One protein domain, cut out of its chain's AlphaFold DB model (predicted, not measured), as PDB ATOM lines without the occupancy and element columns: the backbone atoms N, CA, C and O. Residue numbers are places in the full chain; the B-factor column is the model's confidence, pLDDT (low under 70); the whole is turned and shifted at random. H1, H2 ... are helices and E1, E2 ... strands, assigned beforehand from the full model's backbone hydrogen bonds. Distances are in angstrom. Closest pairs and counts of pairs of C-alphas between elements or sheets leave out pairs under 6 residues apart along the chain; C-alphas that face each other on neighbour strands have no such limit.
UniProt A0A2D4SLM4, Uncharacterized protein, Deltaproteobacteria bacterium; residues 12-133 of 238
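AT A GLANCE: This is residues 12 to 133 of the 238 residues of an uncharacterized protein of Deltaproteobacteria bacterium (UniProt A0A2D4SLM4). A strongly twisted wall of four strands has the longest helix, H1, along one face, while four shorter helices only graze the sheet. The two ends of the printed part come together away from the sheet, where short pairings join residues 17 to 18 to residues 13 to 14 and 131 to 132. The printed part has 122 residues, with elements in the order H1 E1 H2 E2 H3 E3 H4 H5 E4; the mixed sheet runs E3 E2 E1 E4. The class is mixed, helices and strands, with under half of the residues in named elements. It is compact, with a radius of gyration of the C-alphas of 14.6 A and spans of 45 by 36 by 20 A.

IN THESE COORDINATES: Residues 12 to 29 hold no named element. H1, residues 30 to 41, is 16.7 A long and begins at C-alpha 30 (211.821, 253.233, 187.410). E1 is residues 50 to 53, and H2 is residues 55 to 58. E2, residues 68 to 74, is 18.9 A long. H3 is residues 86 to 89. E3, residues 94 to 100, is 19.8 A long. H4 is residues 101 to 104, and H5, residues 110 to 117, is 9.6 A long. E4, residues 119 to 122, ends at C-alpha 122 (228.392, 256.437, 196.437).

HOW THE PARTS SIT: E3 and E2 are parallel at 21 degrees, with N 97 and O 70 2.8 A apart. E2 and E1 are antiparallel at 149 degrees, with N 51 and O 71 2.8 A apart. E1 and E4 are antiparallel at 155 degrees, with N 52 and O 119 2.9 A apart. E2, H3, E3 form a strand-helix-strand unit, two parallel neighbour strands with a helix between them in the chain; E3, H4 H5, E4 form a split one, with E2 and E1 between its strands. Both crossovers are right-handed. H1 is on the sheet at a height of 10.1 A and runs along E1, at 24 degrees on the local plane. H1 and H2 are close but not clearly touching, the C-alphas of Val 32 and Leu 56 being closest at 7.0 A. H5 grazes the sheet with residues 113 to 117; its closest C-alphas to E1 are those of Arg 117 and Arg 53, 6.1 A. H1 and H5 are apart. In H1 and H5 every O i to N i+4 pair is within hydrogen-bond range; H2, H3 and H4 are too short for one.

THE WHOLE: The C-alphas of Gly 15 and Gln 88 are the farthest apart, 45.5 A. The printed part has no cut. The link from E2 to H3 is long, and residues 105 to 110 stand free. Mean pLDDT of the printed part is 80.6; residues 20 to 26, 76 to 79 and 103 to 109 are under 70.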
ATOM      1  N   LYS A  12     223.327 273.809 179.391       73.12
ATOM      2  CA  LYS A  12     223.163 275.192 178.994       73.12
ATOM      3  C   LYS A  12     224.406 275.969 179.360       73.12
ATOM      4  O   LYS A  12     224.922 275.822 180.472       73.12
ATOM      5  N   ARG A  13     224.848 276.805 178.432       77.06
ATOM      6  CA  ARG A  13     225.848 277.835 178.696       77.06
ATOM      7  C   ARG A  13     225.299 278.862 179.686       77.06
ATOM      8  O   ARG A  13     224.173 279.337 179.544       77.06
ATOM      9  N   GLN A  14     226.118 279.230 180.664       80.38
ATOM     10  CA  GLN A  14     225.900 280.383 181.532       80.38
ATOM     11  C   GLN A  14     227.190 281.206 181.572       80.38
ATOM     12  O   GLN A  14     228.178 280.794 182.180       80.38
ATOM     13  N   GLY A  15     227.198 282.358 180.895       83.38
ATOM     14  CA  GLY A  15     228.440 283.100 180.653       83.38
ATOM     15  C   GLY A  15     229.412 282.245 179.841       83.38
ATOM     16  O   GLY A  15     229.007 281.663 178.841       83.38
ATOM     17  N   ASP A  16     230.654 282.100 180.291       80.38
ATOM     18  CA  ASP A  16     231.681 281.294 179.609       80.38
ATOM     19  C   ASP A  16     231.852 279.890 180.196       80.38
ATOM     20  O   ASP A  16     232.906 279.270 180.058       80.38
ATOM     21  N   TYR A  17     230.805 279.372 180.848       80.38
ATOM     22  CA  TYR A  17     230.852 278.089 181.543       80.38
ATOM     23  C   TYR A  17     229.648 277.192 181.241       80.38
ATOM     24  O   TYR A  17     228.519 277.664 181.074       80.38
ATOM     25  N   PHE A  18     229.871 275.876 181.266       73.19
ATOM     26  CA  PHE A  18     228.815 274.897 181.523       73.19
ATOM     27  C   PHE A  18     228.584 274.783 183.013       73.19
ATOM     28  O   PHE A  18     229.520 274.523 183.770       73.19
ATOM     29  N   VAL A  19     227.325 274.897 183.419       72.25
ATOM     30  CA  VAL A  19     226.932 274.612 184.796       72.25
ATOM     31  C   VAL A  19     226.427 273.171 184.872       72.25
ATOM     32  O   VAL A  19     225.531 272.795 184.107       72.25
ATOM     33  N   PRO A  20     226.997 272.343 185.763       64.31
ATOM     34  CA  PRO A  20     226.537 270.984 185.995       64.31
ATOM     35  C   PRO A  20     225.039 270.916 186.274       64.31
ATOM     36  O   PRO A  20     224.490 271.720 187.027       64.31
ATOM     37  N   LYS A  21     224.359 269.935 185.669       66.44
ATOM     38  CA  LYS A  21     222.983 269.641 186.065       66.44
ATOM     39  C   LYS A  21     222.991 269.084 187.480       66.44
ATOM     40  O   LYS A  21     223.687 268.113 187.763       66.44
ATOM     41  N   GLU A  22     222.115 269.612 188.323       67.12
ATOM     42  CA  GLU A  22     221.794 268.988 189.601       67.12
ATOM     43  C   GLU A  22     221.074 267.648 189.369       67.12
ATOM     44  O   GLU A  22     219.847 267.577 189.262       67.12
ATOM     45  N   TRP A  23     221.844 266.563 189.274       67.12
ATOM     46  CA  TRP A  23     221.321 265.216 189.029       67.12
ATOM     47  C   TRP A  23     220.354 264.732 190.114       67.12
ATOM     48  O   TRP A  23     219.481 263.912 189.825       67.12
ATOM     49  N   SER A  24     220.441 265.284 191.328       62.91
ATOM     50  CA  SER A  24     219.494 265.048 192.427       62.91
ATOM     51  C   SER A  24     218.058 265.465 192.086       62.91
ATOM     52  O   SER A  24     217.104 264.895 192.615       62.91
ATOM     53  N   LYS A  25     217.878 266.424 191.169       65.56
ATOM     54  CA  LYS A  25     216.567 266.917 190.720       65.56
ATOM     55  C   LYS A  25     216.030 266.164 189.495       65.56
ATOM     56  O   LYS A  25     214.894 266.399 189.078       65.56
ATOM     57  N   ILE A  26     216.812 265.256 188.905       67.00
ATOM     58  CA  ILE A  26     216.433 264.523 187.693       67.00
ATOM     59  C   ILE A  26     215.696 263.234 188.067       67.00
ATOM     60  O   ILE A  26     216.199 262.378 188.789       67.00
ATOM     61  N   ARG A  27     214.478 263.071 187.536       70.31
ATOM     62  CA  ARG A  27     213.699 261.835 187.689       70.31
ATOM     63  C   ARG A  27     214.056 260.843 186.586       70.31
ATOM     64  O   ARG A  27     213.736 261.074 185.421       70.31
ATOM     65  N   TYR A  28     214.645 259.715 186.968       73.56
ATOM     66  CA  TYR A  28     214.905 258.602 186.052       73.56
ATOM     67  C   TYR A  28     213.686 257.679 185.909       73.56
ATOM     68  O   TYR A  28     212.876 257.574 186.839       73.56
ATOM     69  N   PRO A  29     213.564 256.954 184.779       77.81
ATOM     70  CA  PRO A  29     212.639 255.832 184.671       77.81
ATOM     71  C   PRO A  29     212.848 254.827 185.814       77.81
ATOM     72  O   PRO A  29     213.984 254.563 186.202       77.81
ATOM     73  N   HIS A  30     211.768 254.205 186.303       83.12
ATOM     74  CA  HIS A  30     211.821 253.233 187.410       83.12
ATOM     75  C   HIS A  30     212.885 252.145 187.199       83.12
ATOM     76  O   HIS A  30     213.664 251.851 188.096       83.12
ATOM     77  N   ARG A  31     212.989 251.613 185.974       83.56
ATOM     78  CA  ARG A  31     214.008 250.622 185.596       83.56
ATOM     79  C   ARG A  31     215.452 251.087 185.820       83.56
ATOM     80  O   ARG A  31     216.287 250.277 186.190       83.56
ATOM     81  N   VAL A  32     215.748 252.368 185.590       85.69
ATOM     82  CA  VAL A  32     217.098 252.928 185.770       85.69
ATOM     83  C   VAL A  32     217.403 253.066 187.258       85.69
ATOM     84  O   VAL A  32     218.505 252.736 187.674       85.69
ATOM     85  N   ARG A  33     216.414 253.476 188.066       87.00
ATOM     86  CA  ARG A  33     216.558 253.524 189.529       87.00
ATOM     87  C   ARG A  33     216.851 252.148 190.113       87.00
ATOM     88  O   ARG A  33     217.846 252.016 190.800       87.00
ATOM     89  N   ASN A  34     216.084 251.126 189.728       89.38
ATOM     90  CA  ASN A  34     216.324 249.754 190.184       89.38
ATOM     91  C   ASN A  34     217.740 249.266 189.857       89.38
ATOM     92  O   ASN A  34     218.355 248.597 190.673       89.38
ATOM     93  N   ILE A  35     218.258 249.598 188.669       90.19
ATOM     94  CA  ILE A  35     219.636 249.259 188.295       90.19
ATOM     95  C   ILE A  35     220.631 249.988 189.201       90.19
ATOM     96  O   ILE A  35     221.549 249.361 189.708       90.19
ATOM     97  N   ILE A  36     220.453 251.294 189.419       90.62
ATOM     98  CA  ILE A  36     221.324 252.082 190.304       90.62
ATOM     99  C   ILE A  36     221.299 251.536 191.737       90.62
ATOM    100  O   ILE A  36     222.353 251.405 192.352       90.62
ATOM    101  N   ASP A  37     220.119 251.211 192.258       91.81
ATOM    102  CA  ASP A  37     219.955 250.664 193.604       91.81
ATOM    103  C   ASP A  37     220.593 249.274 193.719       91.81
ATOM    104  O   ASP A  37     221.274 248.995 194.702       91.81
ATOM    105  N   GLU A  38     220.477 248.440 192.683       93.12
ATOM    106  CA  GLU A  38     221.186 247.161 192.620       93.12
ATOM    107  C   GLU A  38     222.706 247.365 192.608       93.12
ATOM    108  O   GLU A  38     223.397 246.724 193.391       93.12
ATOM    109  N   ILE A  39     223.248 248.297 191.810       92.69
ATOM    110  CA  ILE A  39     224.693 248.600 191.820       92.69
ATOM    111  C   ILE A  39     225.146 248.978 193.235       92.69
ATOM    112  O   ILE A  39     226.159 248.466 193.703       92.69
ATOM    113  N   LYS A  40     224.379 249.823 193.939       92.94
ATOM    114  CA  LYS A  40     224.684 250.224 195.322       92.94
ATOM    115  C   LYS A  40     224.738 249.041 196.292       92.94
ATOM    116  O   LYS A  40     225.534 249.081 197.225       92.94
ATOM    117  N   ASN A  41     223.933 248.000 196.076       93.38
ATOM    118  CA  ASN A  41     223.955 246.786 196.899       93.38
ATOM    119  C   ASN A  41     225.225 245.944 196.690       93.38
ATOM    120  O   ASN A  41     225.581 245.161 197.567       93.38
ATOM    121  N   HIS A  42     225.914 246.111 195.556       92.62
ATOM    122  CA  HIS A  42     227.194 245.451 195.270       92.62
ATOM    123  C   HIS A  42     228.411 246.257 195.717       92.62
ATOM    124  O   HIS A  42     229.529 245.770 195.559       92.62
ATOM    125  N   LEU A  43     228.230 247.461 196.260       92.56
ATOM    126  CA  LEU A  43     229.343 248.260 196.766       92.56
ATOM    127  C   LEU A  43     229.818 247.713 198.109       92.56
ATOM    128  O   LEU A  43     229.064 247.668 199.085       92.56
ATOM    129  N   THR A  44     231.079 247.306 198.144       90.50
ATOM    130  CA  THR A  44     231.779 246.828 199.344       90.50
ATOM    131  C   THR A  44     232.363 247.985 200.146       90.50
ATOM    132  O   THR A  44     232.433 247.898 201.369       90.50
ATOM    133  N   ASP A  45     232.698 249.090 199.476       87.94
ATOM    134  CA  ASP A  45     233.108 250.353 200.085       87.94
ATOM    135  C   ASP A  45     232.144 251.478 199.675       87.94
ATOM    136  O   ASP A  45     231.961 251.772 198.490       87.94
ATOM    137  N   LYS A  46     231.515 252.107 200.673       86.75
ATOM    138  CA  LYS A  46     230.547 253.194 200.473       86.75
ATOM    139  C   LYS A  46     231.180 254.584 200.501       86.75
ATOM    140  O   LYS A  46     230.519 255.535 200.085       86.75
ATOM    141  N   ASP A  47     232.428 254.704 200.937       87.88
ATOM    142  CA  ASP A  47     233.142 255.977 201.041       87.88
ATOM    143  C   ASP A  47     233.877 256.323 199.739       87.88
ATOM    144  O   ASP A  47     234.074 257.504 199.423       87.88
ATOM    145  N   THR A  48     234.182 255.309 198.923       87.94
ATOM    146  CA  THR A  48     234.737 255.492 197.580       87.94
ATOM    147  C   THR A  48     233.718 256.142 196.622       87.94
ATOM    148  O   THR A  48     232.595 255.643 196.472       87.94
ATOM    149  N   PRO A  49     234.085 257.239 195.922       90.19
ATOM    150  CA  PRO A  49     233.237 257.837 194.901       90.19
ATOM    151  C   PRO A  49     233.005 256.894 193.716       90.19
ATOM    152  O   PRO A  49     233.932 256.528 192.989       90.19
ATOM    153  N   VAL A  50     231.737 256.549 193.495       91.50
ATOM    154  CA  VAL A  50     231.294 255.711 192.374       91.50
ATOM    155  C   VAL A  50     230.265 256.465 191.556       91.50
ATOM    156  O   VAL A  50     229.319 257.040 192.105       91.50
ATOM    157  N   PHE A  51     230.421 256.426 190.236       91.69
ATOM    158  CA  PHE A  51     229.527 257.077 189.299       91.69
ATOM    159  C   PHE A  51     228.983 256.096 188.270       91.69
ATOM    160  O   PHE A  51     229.694 255.223 187.783       91.69
ATOM    161  N   VAL A  52     227.729 256.305 187.886       91.25
ATOM    162  CA  VAL A  52     227.087 255.633 186.755       91.25
ATOM    163  C   VAL A  52     226.958 256.634 185.618       91.25
ATOM    164  O   VAL A  52     226.548 257.774 185.845       91.25
ATOM    165  N   ARG A  53     227.292 256.219 184.395       88.81
ATOM    166  CA  ARG A  53     227.210 257.067 183.200       88.81
ATOM    167  C   ARG A  53     226.661 256.328 181.985       88.81
ATOM    168  O   ARG A  53     226.177 255.203 182.077       88.81
ATOM    169  N   GLY A  54     226.717 256.999 180.837       86.38
ATOM    170  CA  GLY A  54     226.474 256.368 179.552       86.38
ATOM    171  C   GLY A  54     225.014 256.340 179.141       86.38
ATOM    172  O   GLY A  54     224.149 257.016 179.700       86.38
ATOM    173  N   SER A  55     224.731 255.556 178.103       84.31
ATOM    174  CA  SER A  55     223.423 255.586 177.434       84.31
ATOM    175  C   SER A  55     222.245 255.213 178.339       84.31
ATOM    176  O   SER A  55     221.121 255.603 178.036       84.31
ATOM    177  N   LEU A  56     222.495 254.526 179.462       86.56
ATOM    178  CA  LEU A  56     221.485 254.214 180.472       86.56
ATOM    179  C   LEU A  56     220.826 255.469 181.066       86.56
ATOM    180  O   LEU A  56     219.626 255.449 181.342       86.56
ATOM    181  N   ILE A  57     221.602 256.534 181.277       82.75
ATOM    182  CA  ILE A  57     221.159 257.744 181.988       82.75
ATOM    183  C   ILE A  57     221.150 258.989 181.094       82.75
ATOM    184  O   ILE A  57     220.516 259.988 181.424       82.75
ATOM    185  N   GLU A  58     221.851 258.931 179.960       79.50
ATOM    186  CA  GLU A  58     222.007 260.050 179.027       79.50
ATOM    187  C   GLU A  58     220.896 260.124 177.971       79.50
ATOM    188  O   GLU A  58     220.707 261.174 177.363       79.50
ATOM    189  N   GLU A  59     220.183 259.022 177.729       78.44
ATOM    190  CA  GLU A  59     219.105 258.947 176.740       78.44
ATOM    191  C   GLU A  59     217.749 259.140 177.408       78.44
ATOM    192  O   GLU A  59     217.476 258.580 178.473       78.44
ATOM    193  N   LYS A  60     216.837 259.841 176.731       77.00
ATOM    194  CA  LYS A  60     215.448 259.946 177.194       77.00
ATOM    195  C   LYS A  60     214.781 258.571 177.330       77.00
ATOM    196  O   LYS A  60     214.021 258.322 178.265       77.00
ATOM    197  N   ASN A  61     215.082 257.679 176.387       76.75
ATOM    198  CA  ASN A  61     214.571 256.315 176.316       76.75
ATOM    199  C   ASN A  61     215.743 255.334 176.164       76.75
ATOM    200  O   ASN A  61     216.019 254.885 175.049       76.75
ATOM    201  N   PRO A  62     216.435 254.970 177.261       79.25
ATOM    202  CA  PRO A  62     217.581 254.074 177.175       79.25
ATOM    203  C   PRO A  62     217.170 252.719 176.590       79.25
ATOM    204  O   PRO A  62     216.083 252.195 176.873       79.25
ATOM    205  N   HIS A  63     218.041 252.138 175.765       81.75
ATOM    206  CA  HIS A  63     217.804 250.817 175.191       81.75
ATOM    207  C   HIS A  63     217.756 249.768 176.321       81.75
ATOM    208  O   HIS A  63     218.552 249.865 177.260       81.75
ATOM    209  N   PRO A  64     216.874 248.750 176.276       81.12
ATOM    210  CA  PRO A  64     216.781 247.748 177.343       81.12
ATOM    211  C   PRO A  64     218.103 247.025 177.630       81.12
ATOM    212  O   PRO A  64     218.389 246.726 178.787       81.12
ATOM    213  N   LYS A  65     218.914 246.820 176.584       84.12
ATOM    214  CA  LYS A  65     220.263 246.229 176.632       84.12
ATOM    215  C   LYS A  65     221.393 247.270 176.676       84.12
ATOM    216  O   LYS A  65     222.459 247.001 176.152       84.12
ATOM    217  N   SER A  66     221.133 248.490 177.150       85.06
ATOM    218  CA  SER A  66     222.219 249.468 177.330       85.06
ATOM    219  C   SER A  66     223.201 248.943 178.369       85.06
ATOM    220  O   SER A  66     222.755 248.470 179.423       85.06
ATOM    221  N   ASP A  67     224.487 249.053 178.062       89.38
ATOM    222  CA  ASP A  67     225.580 248.671 178.954       89.38
ATOM    223  C   ASP A  67     225.578 249.538 180.224       89.38
ATOM    224  O   ASP A  67     224.961 250.613 180.264       89.38
ATOM    225  N   LEU A  68     226.214 249.033 181.282       90.44
ATOM    226  CA  LEU A  68     226.435 249.763 182.527       90.44
ATOM    227  C   LEU A  68     227.857 250.296 182.546       90.44
ATOM    228  O   LEU A  68     228.787 249.539 182.790       90.44
ATOM    229  N   ASP A  69     228.001 251.598 182.332       91.44
ATOM    230  CA  ASP A  69     229.286 252.276 182.429       91.44
ATOM    231  C   ASP A  69     229.461 252.793 183.866       91.44
ATOM    232  O   ASP A  69     228.777 253.734 184.289       91.44
ATOM    233  N   ILE A  70     230.361 252.167 184.623       91.88
ATOM    234  CA  ILE A  70     230.678 252.500 186.014       91.88
ATOM    235  C   ILE A  70     232.072 253.126 186.070       91.88
ATOM    236  O   ILE A  70     233.025 252.626 185.479       91.88
ATOM    237  N   ILE A  71     232.187 254.238 186.790       90.44
ATOM    238  CA  ILE A  71     233.450 254.924 187.069       90.44
ATOM    239  C   ILE A  71     233.696 254.878 188.570       90.44
ATOM    240  O   ILE A  71     232.802 255.216 189.347       90.44
ATOM    241  N   ILE A  72     234.908 254.509 188.968       89.56
ATOM    242  CA  ILE A  72     235.327 254.450 190.369       89.56
ATOM    243  C   ILE A  72     236.567 255.325 190.545       89.56
ATOM    244  O   ILE A  72     237.556 255.137 189.834       89.56
ATOM    245  N   PHE A  73     236.515 256.264 191.494       86.75
ATOM    246  CA  PHE A  73     237.683 257.054 191.885       86.75
ATOM    247  C   PHE A  73     238.344 256.483 193.118       86.75
ATOM    248  O   PHE A  73     237.789 256.540 194.209       86.75
ATOM    249  N   GLN A  74     239.553 255.978 192.948       83.25
ATOM    250  CA  GLN A  74     240.318 255.386 194.027       83.25
ATOM    251  C   GLN A  74     241.407 256.361 194.467       83.25
ATOM    252  O   GLN A  74     242.080 256.969 193.639       83.25
ATOM    253  N   HIS A  75     241.575 256.517 195.779       70.12
ATOM    254  CA  HIS A  75     242.700 257.267 196.345       70.12
ATOM    255  C   HIS A  75     243.938 256.373 196.552       70.12
ATOM    256  O   HIS A  75     245.050 256.886 196.629       70.12
ATOM    257  N   HIS A  76     243.756 255.045 196.604       64.06
ATOM    258  CA  HIS A  76     244.797 254.029 196.822       64.06
ATOM    259  C   HIS A  76     244.452 252.719 196.083       64.06
ATOM    260  O   HIS A  76     243.362 252.603 195.534       64.06
ATOM    261  N   HIS A  77     245.346 251.717 196.089       59.28
ATOM    262  CA  HIS A  77     245.125 250.371 195.524       59.28
ATOM    263  C   HIS A  77     244.061 249.543 196.284       59.28
ATOM    264  O   HIS A  77     244.300 248.392 196.646       59.28
ATOM    265  N   THR A  78     242.890 250.107 196.577       58.03
ATOM    266  CA  THR A  78     241.759 249.367 197.136       58.03
ATOM    267  C   THR A  78     241.235 248.405 196.074       58.03
ATOM    268  O   THR A  78     240.624 248.817 195.090       58.03
ATOM    269  N   GLN A  79     241.517 247.111 196.237       61.66
ATOM    270  CA  GLN A  79     241.237 246.121 195.191       61.66
ATOM    271  C   GLN A  79     239.759 245.731 195.062       61.66
ATOM    272  O   GLN A  79     239.381 245.230 194.012       61.66
ATOM    273  N   ASP A  80     238.891 246.060 196.022       76.50
ATOM    274  CA  ASP A  80     237.504 245.583 196.012       76.50
ATOM    275  C   ASP A  80     236.520 246.686 196.423       76.50
ATOM    276  O   ASP A  80     236.039 246.707 197.552       76.50
ATOM    277  N   VAL A  81     236.216 247.629 195.524       81.06
ATOM    278  CA  VAL A  81     235.146 248.639 195.735       81.06
ATOM    279  C   VAL A  81     233.768 248.091 195.347       81.06
ATOM    280  O   VAL A  81     232.730 248.542 195.838       81.06
ATOM    281  N   ILE A  82     233.753 247.108 194.447       84.06
ATOM    282  CA  ILE A  82     232.545 246.542 193.867       84.06
ATOM    283  C   ILE A  82     232.657 245.023 193.831       84.06
ATOM    284  O   ILE A  82     233.680 244.466 193.439       84.06
ATOM    285  N   SER A  83     231.595 244.350 194.260       87.06
ATOM    286  CA  SER A  83     231.528 242.895 194.297       87.06
ATOM    287  C   SER A  83     231.763 242.302 192.902       87.06
ATOM    288  O   SER A  83     231.073 242.699 191.957       87.06
ATOM    289  N   PRO A  84     232.613 241.265 192.758       83.44
ATOM    290  CA  PRO A  84     232.771 240.535 191.495       83.44
ATOM    291  C   PRO A  84     231.453 239.954 190.958       83.44
ATOM    292  O   PRO A  84     231.314 239.697 189.761       83.44
ATOM    293  N   LYS A  85     230.450 239.771 191.832       86.75
ATOM    294  CA  LYS A  85     229.112 239.289 191.462       86.75
ATOM    295  C   LYS A  85     228.305 240.304 190.655       86.75
ATOM    296  O   LYS A  85     227.302 239.913 190.063       86.75
ATOM    297  N   ILE A  86     228.733 241.565 190.565       88.12
ATOM    298  CA  ILE A  86     227.993 242.583 189.817       88.12
ATOM    299  C   ILE A  86     227.776 242.186 188.351       88.12
ATOM    300  O   ILE A  86     226.682 242.365 187.819       88.12
ATOM    301  N   HIS A  87     228.766 241.553 187.715       86.06
ATOM    302  CA  HIS A  87     228.647 241.065 186.338       86.06
ATOM    303  C   HIS A  87     227.593 239.955 186.185       86.06
ATOM    304  O   HIS A  87     227.075 239.752 185.091       86.06
ATOM    305  N   GLN A  88     227.261 239.240 187.265       86.94
ATOM    306  CA  GLN A  88     226.253 238.173 187.279       86.94
ATOM    307  C   GLN A  88     224.846 238.716 187.559       86.94
ATOM    308  O   GLN A  88     223.865 238.151 187.078       86.94
ATOM    309  N   SER A  89     224.735 239.822 188.303       87.06
ATOM    310  CA  SER A  89     223.449 240.446 188.647       87.06
ATOM    311  C   SER A  89     222.737 241.089 187.462       87.06
ATOM    312  O   SER A  89     221.527 241.322 187.514       87.06
ATOM    313  N   PHE A  90     223.453 241.368 186.373       86.31
ATOM    314  CA  PHE A  90     222.895 242.068 185.228       86.31
ATOM    315  C   PHE A  90     223.004 241.252 183.933       86.31
ATOM    316  O   PHE A  90     224.076 240.829 183.526       86.31
ATOM    317  N   GLN A  91     221.890 241.107 183.206       85.38
ATOM    318  CA  GLN A  91     221.862 240.510 181.856       85.38
ATOM    319  C   GLN A  91     222.314 241.503 180.762       85.38
ATOM    320  O   GLN A  91     221.633 241.705 179.753       85.38
ATOM    321  N   ARG A  92     223.418 242.212 180.997       88.69
ATOM    322  CA  ARG A  92     223.996 243.248 180.120       88.69
ATOM    323  C   ARG A  92     225.486 243.375 180.417       88.69
ATOM    324  O   ARG A  92     225.935 242.928 181.468       88.69
ATOM    325  N   LEU A  93     226.229 244.007 179.515       88.88
ATOM    326  CA  LEU A  93     227.637 244.289 179.765       88.88
ATOM    327  C   LEU A  93     227.765 245.334 180.877       88.88
ATOM    328  O   LEU A  93     226.974 246.278 180.957       88.88
ATOM    329  N   VAL A  94     228.757 245.129 181.736       90.69
ATOM    330  CA  VAL A  94     229.136 246.048 182.807       90.69
ATOM    331  C   VAL A  94     230.587 246.411 182.555       90.69
ATOM    332  O   VAL A  94     231.445 245.531 182.596       90.69
ATOM    333  N   ASP A  95     230.832 247.676 182.244       90.50
ATOM    334  CA  ASP A  95     232.160 248.235 182.041       90.50
ATOM    335  C   ASP A  95     232.547 249.050 183.275       90.50
ATOM    336  O   ASP A  95     231.828 249.968 183.678       90.50
ATOM    337  N   ILE A  96     233.661 248.691 183.908       89.81
ATOM    338  CA  ILE A  96     234.116 249.291 185.162       89.81
ATOM    339  C   ILE A  96     235.462 249.946 184.898       89.81
ATOM    340  O   ILE A  96     236.466 249.275 184.672       89.81
ATOM    341  N   ASN A  97     235.475 251.272 184.954       87.50
ATOM    342  CA  ASN A  97     236.662 252.077 184.730       87.50
ATOM    343  C   ASN A  97     237.176 252.614 186.070       87.50
ATOM    344  O   ASN A  97     236.459 253.323 186.784       87.50
ATOM    345  N   LEU A  98     238.423 252.279 186.397       86.81
ATOM    346  CA  LEU A  98     239.104 252.724 187.610       86.81
ATOM    347  C   LEU A  98     239.991 253.926 187.288       86.81
ATOM    348  O   LEU A  98     240.762 253.889 186.328       86.81
ATOM    349  N   PHE A  99     239.902 254.974 188.099       84.19
ATOM    350  CA  PHE A  99     240.742 256.160 187.968       84.19
ATOM    351  C   PHE A  99     241.330 256.546 189.318       84.19
ATOM    352  O   PHE A  99     240.641 256.513 190.337       84.19
ATOM    353  N   ASP A 100     242.591 256.968 189.308       80.31
ATOM    354  CA  ASP A 100     243.195 257.633 190.456       80.31
ATOM    355  C   ASP A 100     242.583 259.034 190.588       80.31
ATOM    356  O   ASP A 100     242.606 259.830 189.643       80.31
ATOM    357  N   ALA A 101     242.024 259.337 191.760       75.31
ATOM    358  CA  ALA A 101     241.446 260.643 192.053       75.31
ATOM    359  C   ALA A 101     242.469 261.787 191.907       75.31
ATOM    360  O   ALA A 101     242.098 262.904 191.549       75.31
ATOM    361  N   ASN A 102     243.756 261.511 192.130       73.50
ATOM    362  CA  ASN A 102     244.837 262.484 191.978       73.50
ATOM    363  C   ASN A 102     245.243 262.689 190.509       73.50
ATOM    364  O   ASN A 102     245.832 263.711 190.168       73.50
ATOM    365  N   ALA A 103     244.898 261.752 189.618       68.12
ATOM    366  CA  ALA A 103     245.195 261.834 188.187       68.12
ATOM    367  C   ALA A 103     244.130 262.608 187.380       68.12
ATOM    368  O   ALA A 103     244.224 262.701 186.156       68.12
ATOM    369  N   LEU A 104     243.119 263.178 188.048       66.50
ATOM    370  CA  LEU A 104     242.026 263.949 187.431       66.50
ATOM    371  C   LEU A 104     242.406 265.369 186.971       66.50
ATOM    372  O   LEU A 104     241.555 266.083 186.438       66.50
ATOM    373  N   GLU A 105     243.659 265.777 187.173       63.12
ATOM    374  CA  GLU A 105     244.253 267.038 186.708       63.12
ATOM    375  C   GLU A 105     243.969 267.359 185.210       63.12
ATOM    376  O   GLU A 105     243.627 266.480 184.409       63.12
ATOM    377  N   PRO A 106     244.070 268.644 184.795       50.69
ATOM    378  CA  PRO A 106     243.067 269.363 183.988       50.69
ATOM    379  C   PRO A 106     243.030 269.059 182.477       50.69
ATOM    380  O   PRO A 106     242.567 269.883 181.693       50.69
ATOM    381  N   ARG A 107     243.500 267.895 182.022       51.00
ATOM    382  CA  ARG A 107     243.671 267.598 180.584       51.00
ATOM    383  C   ARG A 107     242.769 266.510 180.020       51.00
ATOM    384  O   ARG A 107     242.887 266.183 178.842       51.00
ATOM    385  N   THR A 108     241.873 265.933 180.812       61.66
ATOM    386  CA  THR A 108     241.033 264.838 180.319       61.66
ATOM    387  C   THR A 108     239.608 265.302 180.055       61.66
ATOM    388  O   THR A 108     238.923 265.842 180.921       61.66
ATOM    389  N   ILE A 109     239.114 264.990 178.855       69.38
ATOM    390  CA  ILE A 109     237.687 265.026 178.501       69.38
ATOM    391  C   ILE A 109     236.801 264.300 179.524       69.38
ATOM    392  O   ILE A 109     235.615 264.594 179.665       69.38
ATOM    393  N   LEU A 110     237.388 263.358 180.260       73.38
ATOM    394  CA  LEU A 110     236.742 262.608 181.318       73.38
ATOM    395  C   LEU A 110     236.176 263.512 182.416       73.38
ATOM    396  O   LEU A 110     235.061 263.261 182.862       73.38
ATOM    397  N   LEU A 111     236.882 264.571 182.817       73.94
ATOM    398  CA  LEU A 111     236.443 265.445 183.903       73.94
ATOM    399  C   LEU A 111     235.105 266.139 183.562       73.94
ATOM    400  O   LEU A 111     234.146 266.000 184.330       73.94
ATOM    401  N   PRO A 112     234.944 266.762 182.377       73.44
ATOM    402  CA  PRO A 112     233.636 267.202 181.913       73.44
ATOM    403  C   PRO A 112     232.587 266.112 181.784       73.44
ATOM    404  O   PRO A 112     231.435 266.327 182.159       73.44
ATOM    405  N   LEU A 113     232.957 264.931 181.284       76.44
ATOM    406  CA  LEU A 113     232.018 263.815 181.216       76.44
ATOM    407  C   LEU A 113     231.524 263.431 182.618       76.44
ATOM    408  O   LEU A 113     230.343 263.158 182.780       76.44
ATOM    409  N   ILE A 114     232.372 263.473 183.641       79.25
ATOM    410  CA  ILE A 114     231.999 263.105 185.009       79.25
ATOM    411  C   ILE A 114     231.134 264.171 185.666       79.25
ATOM    412  O   ILE A 114     230.046 263.859 186.151       79.25
ATOM    413  N   HIS A 115     231.564 265.430 185.631       74.25
ATOM    414  CA  HIS A 115     230.795 266.530 186.213       74.25
ATOM    415  C   HIS A 115     229.413 266.668 185.592       74.25
ATOM    416  O   HIS A 115     228.450 267.019 186.271       74.25
ATOM    417  N   LEU A 116     229.314 266.417 184.293       73.31
ATOM    418  CA  LEU A 116     228.148 266.827 183.546       73.31
ATOM    419  C   LEU A 116     227.325 265.638 183.007       73.31
ATOM    420  O   LEU A 116     226.219 265.877 182.519       73.31
ATOM    421  N   ARG A 117     227.826 264.384 183.044       78.19
ATOM    422  CA  ARG A 117     227.211 263.164 182.420       78.19
ATOM    423  C   ARG A 117     227.202 261.935 183.307       78.19
ATOM    424  O   ARG A 117     226.828 260.866 182.824       78.19
ATOM    425  N   SER A 118     227.593 262.075 184.561       85.00
ATOM    426  CA  SER A 118     227.653 260.953 185.479       85.00
ATOM    427  C   SER A 118     226.857 261.255 186.738       85.00
ATOM    428  O   SER A 118     226.881 262.368 187.264       85.00
ATOM    429  N   ILE A 119     226.144 260.245 187.223       87.31
ATOM    430  CA  ILE A 119     225.429 260.295 188.494       87.31
ATOM    431  C   ILE A 119     226.327 259.661 189.531       87.31
ATOM    432  O   ILE A 119     226.663 258.485 189.410       87.31
ATOM    433  N   GLN A 120     226.672 260.416 190.562       88.94
ATOM    434  CA  GLN A 120     227.322 259.839 191.722       88.94
ATOM    435  C   GLN A 120     226.318 259.002 192.521       88.94
ATOM    436  O   GLN A 120     225.227 259.470 192.851       88.94
ATOM    437  N   ILE A 121     226.688 257.761 192.824       91.31
ATOM    438  CA  ILE A 121     225.845 256.809 193.554       91.31
ATOM    439  C   ILE A 121     226.421 256.420 194.920       91.31
ATOM    440  O   ILE A 121     225.687 255.844 195.720       91.31
ATOM    441  N   SER A 122     227.690 256.742 195.184       91.56
ATOM    442  CA  SER A 122     228.392 256.437 196.437       91.56
ATOM    443  C   SER A 122     229.545 257.406 196.698       91.56
ATOM    444  O   SER A 122     229.974 258.106 195.776       91.56
ATOM    445  N   GLY A 123     230.050 257.412 197.932       89.06
ATOM    446  CA  GLY A 123     231.232 258.143 198.375       89.06
ATOM    447  C   GLY A 123     231.021 259.616 198.693       89.06
ATOM    448  O   GLY A 123     229.913 260.153 198.615       89.06
ATOM    449  N   THR A 124     232.122 260.282 199.045       83.75
ATOM    450  CA  THR A 124     232.130 261.724 199.341       83.75
ATOM    451  C   THR A 124     231.617 262.523 198.148       83.75
ATOM    452  O   THR A 124     232.059 262.303 197.021       83.75
ATOM    453  N   THR A 125     230.690 263.461 198.385       80.88
ATOM    454  CA  THR A 125     230.053 264.245 197.314       80.88
ATOM    455  C   THR A 125     231.101 264.943 196.453       80.88
ATOM    456  O   THR A 125     231.862 265.790 196.918       80.88
ATOM    457  N   PHE A 126     231.112 264.593 195.174       76.12
ATOM    458  CA  PHE A 126     231.997 265.170 194.186       76.12
ATOM    459  C   PHE A 126     231.522 266.580 193.857       76.12
ATOM    460  O   PHE A 126     230.423 266.783 193.336       76.12
ATOM    461  N   VAL A 127     232.353 267.570 194.180       73.38
ATOM    462  CA  VAL A 127     232.025 268.978 193.948       73.38
ATOM    463  C   VAL A 127     231.977 269.228 192.449       73.38
ATOM    464  O   VAL A 127     233.007 269.258 191.775       73.38
ATOM    465  N   GLN A 128     230.772 269.418 191.916       71.56
ATOM    466  CA  GLN A 128     230.609 269.732 190.509       71.56
ATOM    467  C   GLN A 128     230.981 271.193 190.253       71.56
ATOM    468  O   GLN A 128     230.322 272.102 190.754       71.56
ATOM    469  N   ARG A 129     232.058 271.421 189.497       73.44
ATOM    470  CA  ARG A 129     232.544 272.768 189.175       73.44
ATOM    471  C   ARG A 129     232.066 273.191 187.783       73.44
ATOM    472  O   ARG A 129     231.945 272.331 186.908       73.44
ATOM    473  N   PRO A 130     231.801 274.492 187.560       77.00
ATOM    474  CA  PRO A 130     231.565 275.007 186.220       77.00
ATOM    475  C   PRO A 130     232.749 274.707 185.299       77.00
ATOM    476  O   PRO A 130     233.901 274.781 185.725       77.00
ATOM    477  N   ILE A 131     232.464 274.379 184.042       77.31
ATOM    478  CA  ILE A 131     233.489 273.982 183.069       77.31
ATOM    479  C   ILE A 131     233.634 275.072 182.018       77.31
ATOM    480  O   ILE A 131     232.634 275.364 181.359       77.31
ATOM    481  N   PRO A 132     234.829 275.664 181.846       77.31
ATOM    482  CA  PRO A 132     235.052 276.678 180.828       77.31
ATOM    483  C   PRO A 132     234.690 276.175 179.429       77.31
ATOM    484  O   PRO A 132     235.039 275.060 179.040       77.31
ATOM    485  N   ILE A 133     234.012 277.022 178.665       76.31
ATOM    486  CA  ILE A 133     233.688 276.788 177.259       76.31
ATOM    487  C   ILE A 133     234.878 277.291 176.439       76.31
ATOM    488  O   ILE A 133     234.945 278.469 176.102       76.31
TER     489      ILE A 133